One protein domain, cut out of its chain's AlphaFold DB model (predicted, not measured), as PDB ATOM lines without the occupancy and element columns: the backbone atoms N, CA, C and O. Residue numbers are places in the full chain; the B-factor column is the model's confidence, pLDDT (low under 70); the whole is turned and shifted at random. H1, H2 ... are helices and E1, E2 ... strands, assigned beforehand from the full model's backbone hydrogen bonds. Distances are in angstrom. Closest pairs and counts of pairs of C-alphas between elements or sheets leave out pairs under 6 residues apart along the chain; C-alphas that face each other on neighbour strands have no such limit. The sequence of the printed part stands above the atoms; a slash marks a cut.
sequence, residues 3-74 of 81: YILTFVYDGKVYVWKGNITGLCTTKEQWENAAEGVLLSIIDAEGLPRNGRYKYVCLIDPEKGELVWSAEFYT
ATOM      1  N   TYR A   3      34.119  18.178 137.391       96.19
ATOM      2  CA  TYR A   3      33.396  18.375 136.138       96.19
ATOM      3  C   TYR A   3      31.931  18.679 136.408       96.19
ATOM      4  O   TYR A   3      31.400  18.386 137.485       96.19
ATOM      5  N   ILE A   4      31.282  19.266 135.408       97.62
ATOM      6  CA  ILE A   4      29.841  19.484 135.392       97.62
ATOM      7  C   ILE A   4      29.251  18.674 134.242       97.62
ATOM      8  O   ILE A   4      29.686  18.836 133.105       97.62
ATOM      9  N   LEU A   5      28.261  17.829 134.535       97.94
ATOM     10  CA  LEU A   5      27.416  17.214 133.514       97.94
ATOM     11  C   LEU A   5      26.062  17.923 133.507       97.94
ATOM     12  O   LEU A   5      25.416  18.028 134.552       97.94
ATOM     13  N   THR A   6      25.614  18.381 132.343       98.06
ATOM     14  CA  THR A   6      24.268  18.933 132.156       98.06
ATOM     15  C   THR A   6      23.516  18.155 131.093       98.06
ATOM     16  O   THR A   6      24.122  17.748 130.107       98.06
ATOM     17  N   PHE A   7      22.207  17.984 131.254       98.25
ATOM     18  CA  PHE A   7      21.343  17.429 130.210       98.25
ATOM     19  C   PHE A   7      19.888  17.865 130.390       98.25
ATOM     20  O   PHE A   7      19.501  18.400 131.431       98.25
ATOM     21  N   VAL A   8      19.072  17.617 129.368       98.25
ATOM     22  CA  VAL A   8      17.629  17.865 129.372       98.25
ATOM     23  C   VAL A   8      16.868  16.564 129.153       98.25
ATOM     24  O   VAL A   8      17.150  15.814 128.215       98.25
ATOM     25  N   TYR A   9      15.860  16.329 129.988       97.62
ATOM     26  CA  TYR A   9      14.911  15.229 129.844       97.62
ATOM     27  C   TYR A   9      13.499  15.729 130.159       97.62
ATOM     28  O   TYR A   9      13.306  16.433 131.146       97.62
ATOM     29  N   ASP A  10      12.539  15.452 129.272       95.62
ATOM     30  CA  ASP A  10      11.137  15.897 129.374       95.62
ATOM     31  C   ASP A  10      10.957  17.385 129.732       95.62
ATOM     32  O   ASP A  10      10.094  17.782 130.510       95.62
ATOM     33  N   GLY A  11      11.805  18.240 129.147       95.31
ATOM     34  CA  GLY A  11      11.779  19.692 129.359       95.31
ATOM     35  C   GLY A  11      12.409  20.165 130.673       95.31
ATOM     36  O   GLY A  11      12.536  21.371 130.873       95.31
ATOM     37  N   LYS A  12      12.859  19.253 131.543       97.44
ATOM     38  CA  LYS A  12      13.589  19.571 132.773       97.44
ATOM     39  C   LYS A  12      15.097  19.538 132.530       97.44
ATOM     40  O   LYS A  12      15.608  18.654 131.844       97.44
ATOM     41  N   VAL A  13      15.800  20.511 133.106       97.88
ATOM     42  CA  VAL A  13      17.266  20.592 133.098       97.88
ATOM     43  C   VAL A  13      17.815  19.878 134.328       97.88
ATOM     44  O   VAL A  13      17.347  20.104 135.445       97.88
ATOM     45  N   TYR A  14      18.830  19.052 134.113       98.06
ATOM     46  CA  TYR A  14      19.568  18.344 135.146       98.06
ATOM     47  C   TYR A  14      21.017  18.806 135.123       98.06
ATOM     48  O   TYR A  14      21.603  18.990 134.053       98.06
ATOM     49  N   VAL A  15      21.582  19.007 136.310       97.44
ATOM     50  CA  VAL A  15      22.964  19.448 136.496       97.44
ATOM     51  C   VAL A  15      23.581  18.617 137.604       97.44
ATOM     52  O   VAL A  15      23.056  18.554 138.712       97.44
ATOM     53  N   TRP A  16      24.725  18.019 137.309       97.56
ATOM     54  CA  TRP A  16      25.569  17.351 138.282       97.56
ATOM     55  C   TRP A  16      26.929  18.023 138.315       97.56
ATOM     56  O   TRP A  16      27.469  18.391 137.275       97.56
ATOM     57  N   LYS A  17      27.492  18.154 139.513       96.88
ATOM     58  CA  LYS A  17      28.857  18.626 139.730       96.88
ATOM     59  C   LYS A  17      29.569  17.633 140.631       96.88
ATOM     60  O   LYS A  17      29.122  17.390 141.749       96.88
ATOM     61  N   GLY A  18      30.695  17.111 140.176       95.06
ATOM     62  CA  GLY A  18      31.479  16.187 140.978       95.06
ATOM     63  C   GLY A  18      32.813  15.840 140.350       95.06
ATOM     64  O   GLY A  18      33.206  16.389 139.324       95.06
ATOM     65  N   ASN A  19      33.539  14.942 141.005       94.31
ATOM     66  CA  ASN A  19      34.864  14.545 140.562       94.31
ATOM     67  C   ASN A  19      34.785  13.360 139.604       94.31
ATOM     68  O   ASN A  19      34.186  12.342 139.937       94.31
ATOM     69  N   ILE A  20      35.467  13.471 138.464       91.56
ATOM     70  CA  ILE A  20      35.810  12.316 137.631       91.56
ATOM     71  C   ILE A  20      37.268  11.964 137.929       91.56
ATOM     72  O   ILE A  20      38.159  12.826 137.921       91.56
ATOM     73  N   THR A  21      37.485  10.697 138.268       85.94
ATOM     74  CA  THR A  21      38.800  10.113 138.538       85.94
ATOM     75  C   THR A  21      39.302   9.373 137.305       85.94
ATOM     76  O   THR A  21      38.523   8.697 136.642       85.94
ATOM     77  N   GLY A  22      40.605   9.452 137.038       81.62
ATOM     78  CA  GLY A  22      41.219   8.890 135.833       81.62
ATOM     79  C   GLY A  22      41.594   9.970 134.819       81.62
ATOM     80  O   GLY A  22      41.054  11.076 134.834       81.62
ATOM     81  N   LEU A  23      42.579   9.662 133.976       83.94
ATOM     82  CA  LEU A  23      43.039  10.557 132.921       83.94
ATOM     83  C   LEU A  23      42.313  10.205 131.619       83.94
ATOM     84  O   LEU A  23      42.578   9.157 131.033       83.94
ATOM     85  N   CYS A  24      41.423  11.083 131.166       90.12
ATOM     86  CA  CYS A  24      40.797  10.981 129.854       90.12
ATOM     87  C   CYS A  24      41.585  11.846 128.858       90.12
ATOM     88  O   CYS A  24      41.730  13.054 129.040       90.12
ATOM     89  N   THR A  25      42.118  11.221 127.814       90.50
ATOM     90  CA  THR A  25      42.902  11.858 126.747       90.50
ATOM     91  C   THR A  25      42.252  11.714 125.375       90.50
ATOM     92  O   THR A  25      42.606  12.449 124.457       90.50
ATOM     93  N   THR A  26      41.290  10.800 125.218       93.75
ATOM     94  CA  THR A  26      40.575  10.574 123.957       93.75
ATOM     95  C   THR A  26      39.101  10.954 124.063       93.75
ATOM     96  O   THR A  26      38.505  10.939 125.141       93.75
ATOM     97  N   LYS A  27      38.479  11.263 122.918       92.06
ATOM     98  CA  LYS A  27      37.039  11.554 122.840       92.06
ATOM     99  C   LYS A  27      36.186  10.399 123.381       92.06
ATOM    100  O   LYS A  27      35.223  10.651 124.092       92.06
ATOM    101  N   GLU A  28      36.554   9.159 123.068       93.12
ATOM    102  CA  GLU A  28      35.849   7.956 123.532       93.12
ATOM    103  C   GLU A  28      35.924   7.797 125.057       93.12
ATOM    104  O   GLU A  28      34.935   7.461 125.698       93.12
ATOM    105  N   GLN A  29      37.070   8.104 125.671       94.25
ATOM    106  CA  GLN A  29      37.190   8.086 127.131       94.25
ATOM    107  C   GLN A  29      36.287   9.130 127.789       94.25
ATOM    108  O   GLN A  29      35.683   8.846 128.821       94.25
ATOM    109  N   TRP A  30      36.176  10.318 127.192       94.94
ATOM    110  CA  TRP A  30      35.264  11.350 127.677       94.94
ATOM    111  C   TRP A  30      33.796  10.988 127.490       94.94
ATOM    112  O   TRP A  30      32.994  11.269 128.375       94.94
ATOM    113  N   GLU A  31      33.457  10.332 126.383       94.75
ATOM    114  CA  GLU A  31      32.121   9.789 126.154       94.75
ATOM    115  C   GLU A  31      31.752   8.763 127.228       94.75
ATOM    116  O   GLU A  31      30.730   8.922 127.888       94.75
ATOM    117  N   ASN A  32      32.621   7.782 127.487       92.81
ATOM    118  CA  ASN A  32      32.393   6.768 128.519       92.81
ATOM    119  C   ASN A  32      32.283   7.388 129.924       92.81
ATOM    120  O   ASN A  32      31.471   6.957 130.742       92.81
ATOM    121  N   ALA A  33      33.086   8.418 130.220       94.12
ATOM    122  CA  ALA A  33      32.996   9.142 131.484       94.12
ATOM    123  C   ALA A  33      31.659   9.896 131.609       94.12
ATOM    124  O   ALA A  33      31.006   9.821 132.651       94.12
ATOM    125  N   ALA A  34      31.230  10.584 130.547       95.25
ATOM    126  CA  ALA A  34      29.939  11.260 130.498       95.25
ATOM    127  C   ALA A  34      28.774  10.265 130.628       95.25
ATOM    128  O   ALA A  34      27.837  10.536 131.375       95.25
ATOM    129  N   GLU A  35      28.854   9.103 129.971       94.81
ATOM    130  CA  GLU A  35      27.866   8.027 130.074       94.81
ATOM    131  C   GLU A  35      27.763   7.498 131.507       94.81
ATOM    132  O   GLU A  35      26.663   7.417 132.047       94.81
ATOM    133  N   GLY A  36      28.888   7.198 132.162       93.94
ATOM    134  CA  GLY A  36      28.888   6.708 133.542       93.94
ATOM    135  C   GLY A  36      28.274   7.703 134.534       93.94
ATOM    136  O   GLY A  36      27.484   7.323 135.406       93.94
ATOM    137  N   VAL A  37      28.584   8.995 134.378       95.19
ATOM    138  CA  VAL A  37      27.974  10.059 135.189       95.19
ATOM    139  C   VAL A  37      26.482  10.191 134.872       95.19
ATOM    140  O   VAL A  37      25.673  10.257 135.797       95.19
ATOM    141  N   LEU A  38      26.097  10.176 133.591       96.38
ATOM    142  CA  LEU A  38      24.698  10.234 133.170       96.38
ATOM    143  C   LEU A  38      23.899   9.072 133.770       96.38
ATOM    144  O   LEU A  38      22.873   9.317 134.397       96.38
ATOM    145  N   LEU A  39      24.397   7.837 133.645       95.25
ATOM    146  CA  LEU A  39      23.799   6.626 134.218       95.25
ATOM    147  C   LEU A  39      23.585   6.753 135.735       95.25
ATOM    148  O   LEU A  39      22.525   6.407 136.248       95.25
ATOM    149  N   SER A  40      24.560   7.320 136.446       94.12
ATOM    150  CA  SER A  40      24.449   7.537 137.893       94.12
ATOM    151  C   SER A  40      23.330   8.523 138.249       94.12
ATOM    152  O   SER A  40      22.603   8.311 139.219       94.12
ATOM    153  N   ILE A  41      23.167   9.599 137.470       96.00
ATOM    154  CA  ILE A  41      22.125  10.608 137.711       96.00
ATOM    155  C   ILE A  41      20.745  10.049 137.369       96.00
ATOM    156  O   ILE A  41      19.813  10.228 138.146       96.00
ATOM    157  N   ILE A  42      20.600   9.367 136.230       95.50
ATOM    158  CA  ILE A  42      19.299   8.823 135.817       95.50
ATOM    159  C   ILE A  42      18.812   7.758 136.801       95.50
ATOM    160  O   ILE A  42      17.630   7.743 137.120       95.50
ATOM    161  N   ASP A  43      19.711   6.935 137.349       94.88
ATOM    162  CA  ASP A  43      19.357   5.953 138.373       94.88
ATOM    163  C   ASP A  43      18.923   6.632 139.679       94.88
ATOM    164  O   ASP A  43      17.918   6.242 140.272       94.88
ATOM    165  N   ALA A  44      19.646   7.671 140.112       95.88
ATOM    166  CA  ALA A  44      19.319   8.427 141.322       95.88
ATOM    167  C   ALA A  44      17.985   9.187 141.211       95.88
ATOM    168  O   ALA A  44      17.249   9.293 142.192       95.88
ATOM    169  N   GLU A  45      17.662   9.696 140.022       96.38
ATOM    170  CA  GLU A  45      16.432  10.447 139.737       96.38
ATOM    171  C   GLU A  45      15.255   9.545 139.309       96.38
ATOM    172  O   GLU A  45      14.143  10.038 139.118       96.38
ATOM    173  N   GLY A  46      15.471   8.233 139.139       95.62
ATOM    174  CA  GLY A  46      14.445   7.289 138.679       95.62
ATOM    175  C   GLY A  46      14.031   7.472 137.212       95.62
ATOM    176  O   GLY A  46      12.892   7.179 136.847       95.62
ATOM    177  N   LEU A  47      14.933   7.977 136.368       95.38
ATOM    178  CA  LEU A  47      14.707   8.221 134.943       95.38
ATOM    179  C   LEU A  47      14.991   6.965 134.097       95.38
ATOM    180  O   LEU A  47      15.809   6.118 134.465       95.38
ATOM    181  N   PRO A  48      14.347   6.817 132.926       93.44
ATOM    182  CA  PRO A  48      14.490   5.614 132.114       93.44
ATOM    183  C   PRO A  48      15.860   5.531 131.430       93.44
ATOM    184  O   PRO A  48      16.239   6.407 130.652       93.44
ATOM    185  N   ARG A  49      16.584   4.420 131.610       92.12
ATOM    186  CA  ARG A  49      17.881   4.190 130.935       92.12
ATOM    187  C   ARG A  49      17.797   4.174 129.405       92.12
ATOM    188  O   ARG A  49      18.751   4.523 128.728       92.12
ATOM    189  N   ASN A  50      16.641   3.827 128.845       90.06
ATOM    190  CA  ASN A  50      16.371   3.890 127.405       90.06
ATOM    191  C   ASN A  50      15.782   5.239 126.946       90.06
ATOM    192  O   ASN A  50      15.316   5.350 125.811       90.06
ATOM    193  N   GLY A  51      15.772   6.253 127.816       91.19
ATOM    194  CA  GLY A  51      15.330   7.602 127.487       91.19
ATOM    195  C   GLY A  51      16.238   8.279 126.459       91.19
ATOM    196  O   GLY A  51      17.432   7.994 126.368       91.19
ATOM    197  N   ARG A  52      15.664   9.204 125.681       94.31
ATOM    198  CA  ARG A  52      16.413  10.066 124.760       94.31
ATOM    199  C   ARG A  52      16.724  11.390 125.453       94.31
ATOM    200  O   ARG A  52      15.886  12.293 125.479       94.31
ATOM    201  N   TYR A  53      17.929  11.496 125.991       96.38
ATOM    202  CA  TYR A  53      18.428  12.678 126.684       96.38
ATOM    203  C   TYR A  53      18.940  13.700 125.675       96.38
ATOM    204  O   TYR A  53      19.523  13.332 124.654       96.38
ATOM    205  N   LYS A  54      18.683  14.983 125.927       97.88
ATOM    206  CA  LYS A  54      19.052  16.076 125.022       97.88
ATOM    207  C   LYS A  54      20.147  16.938 125.624       97.88
ATOM    208  O   LYS A  54      20.177  17.115 126.840       97.88
ATOM    209  N   TYR A  55      20.981  17.518 124.766       97.38
ATOM    210  CA  TYR A  55      22.019  18.481 125.148       97.38
ATOM    211  C   TYR A  55      22.883  17.976 126.310       97.38
ATOM    212  O   TYR A  55      23.069  18.670 127.309       97.38
ATOM    213  N   VAL A  56      23.354  16.730 126.203       97.88
ATOM    214  CA  VAL A  56      24.247  16.155 127.207       97.88
ATOM    215  C   VAL A  56      25.612  16.800 127.021       97.88
ATOM    216  O   VAL A  56      26.216  16.653 125.962       97.88
ATOM    217  N   CYS A  57      26.087  17.527 128.025       98.00
ATOM    218  CA  CYS A  57      27.345  18.264 127.980       98.00
ATOM    219  C   CYS A  57      28.177  17.942 129.217       98.00
ATOM    220  O   CYS A  57      27.676  18.040 130.335       98.00
ATOM    221  N   LEU A  58      29.448  17.605 129.011       97.69
ATOM    222  CA  LEU A  58      30.455  17.478 130.057       97.69
ATOM    223  C   LEU A  58      31.422  18.660 129.958       97.69
ATOM    224  O   LEU A  58      32.018  18.895 128.907       97.69
ATOM    225  N   ILE A  59      31.568  19.401 131.051       97.19
ATOM    226  CA  ILE A  59      32.302  20.667 131.108       97.19
ATOM    227  C   ILE A  59      33.403  20.560 132.163       97.19
ATOM    228  O   ILE A  59      33.144  20.092 133.276       97.19
ATOM    229  N   ASP A  60      34.603  21.027 131.822       95.69
ATOM    230  CA  ASP A  60      35.679  21.337 132.765       95.69
ATOM    231  C   ASP A  60      35.488  22.795 133.232       95.69
ATOM    232  O   ASP A  60      35.790  23.730 132.483       95.69
ATOM    233  N   PRO A  61      34.939  23.031 134.439       94.88
ATOM    234  CA  PRO A  61      34.652  24.373 134.927       94.88
ATOM    235  C   PRO A  61      35.911  25.157 135.312       94.88
ATOM    236  O   PRO A  61      35.829  26.375 135.436       94.88
ATOM    237  N   GLU A  62      37.051  24.495 135.524       92.25
ATOM    238  CA  GLU A  62      38.304  25.170 135.880       92.25
ATOM    239  C   GLU A  62      38.941  25.808 134.644       92.25
ATOM    240  O   GLU A  62      39.529  26.887 134.733       92.25
ATOM    241  N   LYS A  63      38.765  25.177 133.478       92.19
ATOM    242  CA  LYS A  63      39.215  25.708 132.182       92.19
ATOM    243  C   LYS A  63      38.129  26.454 131.408       92.19
ATOM    244  O   LYS A  63      38.438  27.157 130.453       92.19
ATOM    245  N   GLY A  64      36.864  26.302 131.804       92.19
ATOM    246  CA  GLY A  64      35.720  26.810 131.044       92.19
ATOM    247  C   GLY A  64      35.531  26.086 129.706       92.19
ATOM    248  O   GLY A  64      35.025  26.677 128.756       92.19
ATOM    249  N   GLU A  65      35.961  24.826 129.615       94.06
ATOM    250  CA  GLU A  65      36.005  24.068 128.364       94.06
ATOM    251  C   GLU A  65      34.875  23.039 128.283       94.06
ATOM    252  O   GLU A  65      34.607  22.294 129.229       94.06
ATOM    253  N   LEU A  66      34.238  22.960 127.112       95.38
ATOM    254  CA  LEU A  66      33.359  21.847 126.770       95.38
ATOM    255  C   LEU A  66      34.225  20.646 126.389       95.38
ATOM    256  O   LEU A  66      34.876  20.641 125.346       95.38
ATOM    257  N   VAL A  67      34.213  19.625 127.237       95.06
ATOM    258  CA  VAL A  67      35.059  18.438 127.090       95.06
ATOM    259  C   VAL A  67      34.418  17.428 126.143       95.06
ATOM    260  O   VAL A  67      35.083  16.828 125.299       95.06
ATOM    261  N   TRP A  68      33.106  17.246 126.272       96.88
ATOM    262  CA  TRP A  68      32.330  16.360 125.417       96.88
ATOM    263  C   TRP A  68      30.870  16.804 125.368       96.88
ATOM    264  O   TRP A  68      30.345  17.363 126.334       96.88
ATOM    265  N   SER A  69      30.199  16.544 124.247       97.56
ATOM    266  CA  SER A  69      28.767  16.797 124.123       97.56
ATOM    267  C   SER A  69      28.077  15.891 123.116       97.56
ATOM    268  O   SER A  69      28.667  15.535 122.093       97.56
ATOM    269  N   ALA A  70      26.788  15.659 123.341       96.75
ATOM    270  CA  ALA A  70      25.870  15.072 122.380       96.75
ATOM    271  C   ALA A  70      24.530  15.824 122.388       96.75
ATOM    272  O   ALA A  70      23.938  16.065 123.441       96.75
ATOM    273  N   GLU A  71      24.021  16.171 121.203       96.31
ATOM    274  CA  GLU A  71      22.699  16.799 121.072       96.31
ATOM    275  C   GLU A  71      21.585  15.841 121.509       96.31
ATOM    276  O   GLU A  71      20.646  16.246 122.193       96.31
ATOM    277  N   PHE A  72      21.726  14.560 121.163       94.81
ATOM    278  CA  PHE A  72      20.872  13.472 121.618       94.81
ATOM    279  C   PHE A  72      21.739  12.314 122.093       94.81
ATOM    280  O   PHE A  72      22.683  11.932 121.403       94.81
ATOM    281  N   TYR A  73      21.390  11.732 123.234       94.44
ATOM    282  CA  TYR A  73      22.098  10.592 123.791       94.44
ATOM    283  C   TYR A  73      21.116   9.595 124.399       94.44
ATOM    284  O   TYR A  73      20.221   9.972 125.156       94.44
ATOM    285  N   THR A  74      21.295   8.322 124.064       92.81
ATOM    286  CA  THR A  74      20.588   7.210 124.697       92.81
ATOM    287  C   THR A  74      21.660   6.322 125.318       92.81
ATOM    288  O   THR A  74      22.418   5.720 124.556       92.81
TER     289      THR A  74
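What this domain is: This is residues 3 to 74 of the 81 residues of an uncharacterized protein of Porphyromonadaceae bacterium (UniProt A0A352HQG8). A twisted sheet of four strands makes a wall, and one long helix, H1, runs diagonally over one face of it, from E4 at one edge to E2 at the other; no named element covers the opposite face. Two hairpins, E1 with E2 and E3 with E4, stand side by side in this sheet, and H1 comes between them along the chain. The printed part has 72 residues, with the named elements in the order E1, E2, H1, E3, E4; the sheet's order is E2, E1, E3, E4, antiparallel throughout, and the class is mixed, helices and strands. It is compact, with a radius of gyration of the C-alphas of 11.5 A, and spans 30 by 20 by 19 A.

Where its parts are: E1 is residues 3 to 9, 19.8 A long from first to last C-alpha, and begins with C-alpha 3 at (33.396, 18.375, 136.138). E2 is residues 12 to 19, 23.2 A long. H1 is residues 27 to 45, 26.7 A long, from C-alpha 27 at (37.039, 11.554, 122.840) to C-alpha 45 at (16.432, 10.447, 139.737). E3 is residues 53 to 60, 20.2 A long. E4 is residues 65 to 73, 19.9 A long, and ends with C-alpha 73 at (22.098, 10.592, 123.791).

How they stand to each other: E1 and E2 form a hairpin at 160 degrees, with N 5 and O 16 within hydrogen-bond range at 2.9 A. The inner strands E1 and E3 are antiparallel at 168 degrees, with N 6 and O 57 within hydrogen-bond range at 2.9 A. E3 and the edge strand E4 form the other hairpin, at 169 degrees, with N 58 and O 68 within hydrogen-bond range at 2.8 A. The edge strands E2 and E4 are apart. H1 is on the sheet at a height over the sheet of 8.1 A, and it lies over E2, E1, E3 and E4, over E3 only just, with 3 of its C-alphas. On the local plane its line stands at 61 degrees to that of E1, only just across the strands. The closest C-alphas of H1 and E4 are those of Trp 30 and Trp 68, 6.2 A apart; those of H1 and E2 are Ile 41 and Trp 16, 7.6 A apart. E2, H1 and E3 form a split strand-helix-strand unit, two strands that run the same way with E1 between them in the sheet, and its crossover is right-handed. With H1 on one face, helix and sheet make two layers. In H1 every O i to N i+4 pair is within hydrogen-bond range.

The domain as a whole: The two C-alphas farthest apart are those of Gly 11 and Leu 23, at 32.8 A. The printed part has no cut. The links E1 to E2 and E3 to E4 are tight, E2 to H1 and H1 to E3 are short, and no link is long. The mean pLDDT of the printed part is 94.8, and no printed residue is under 70.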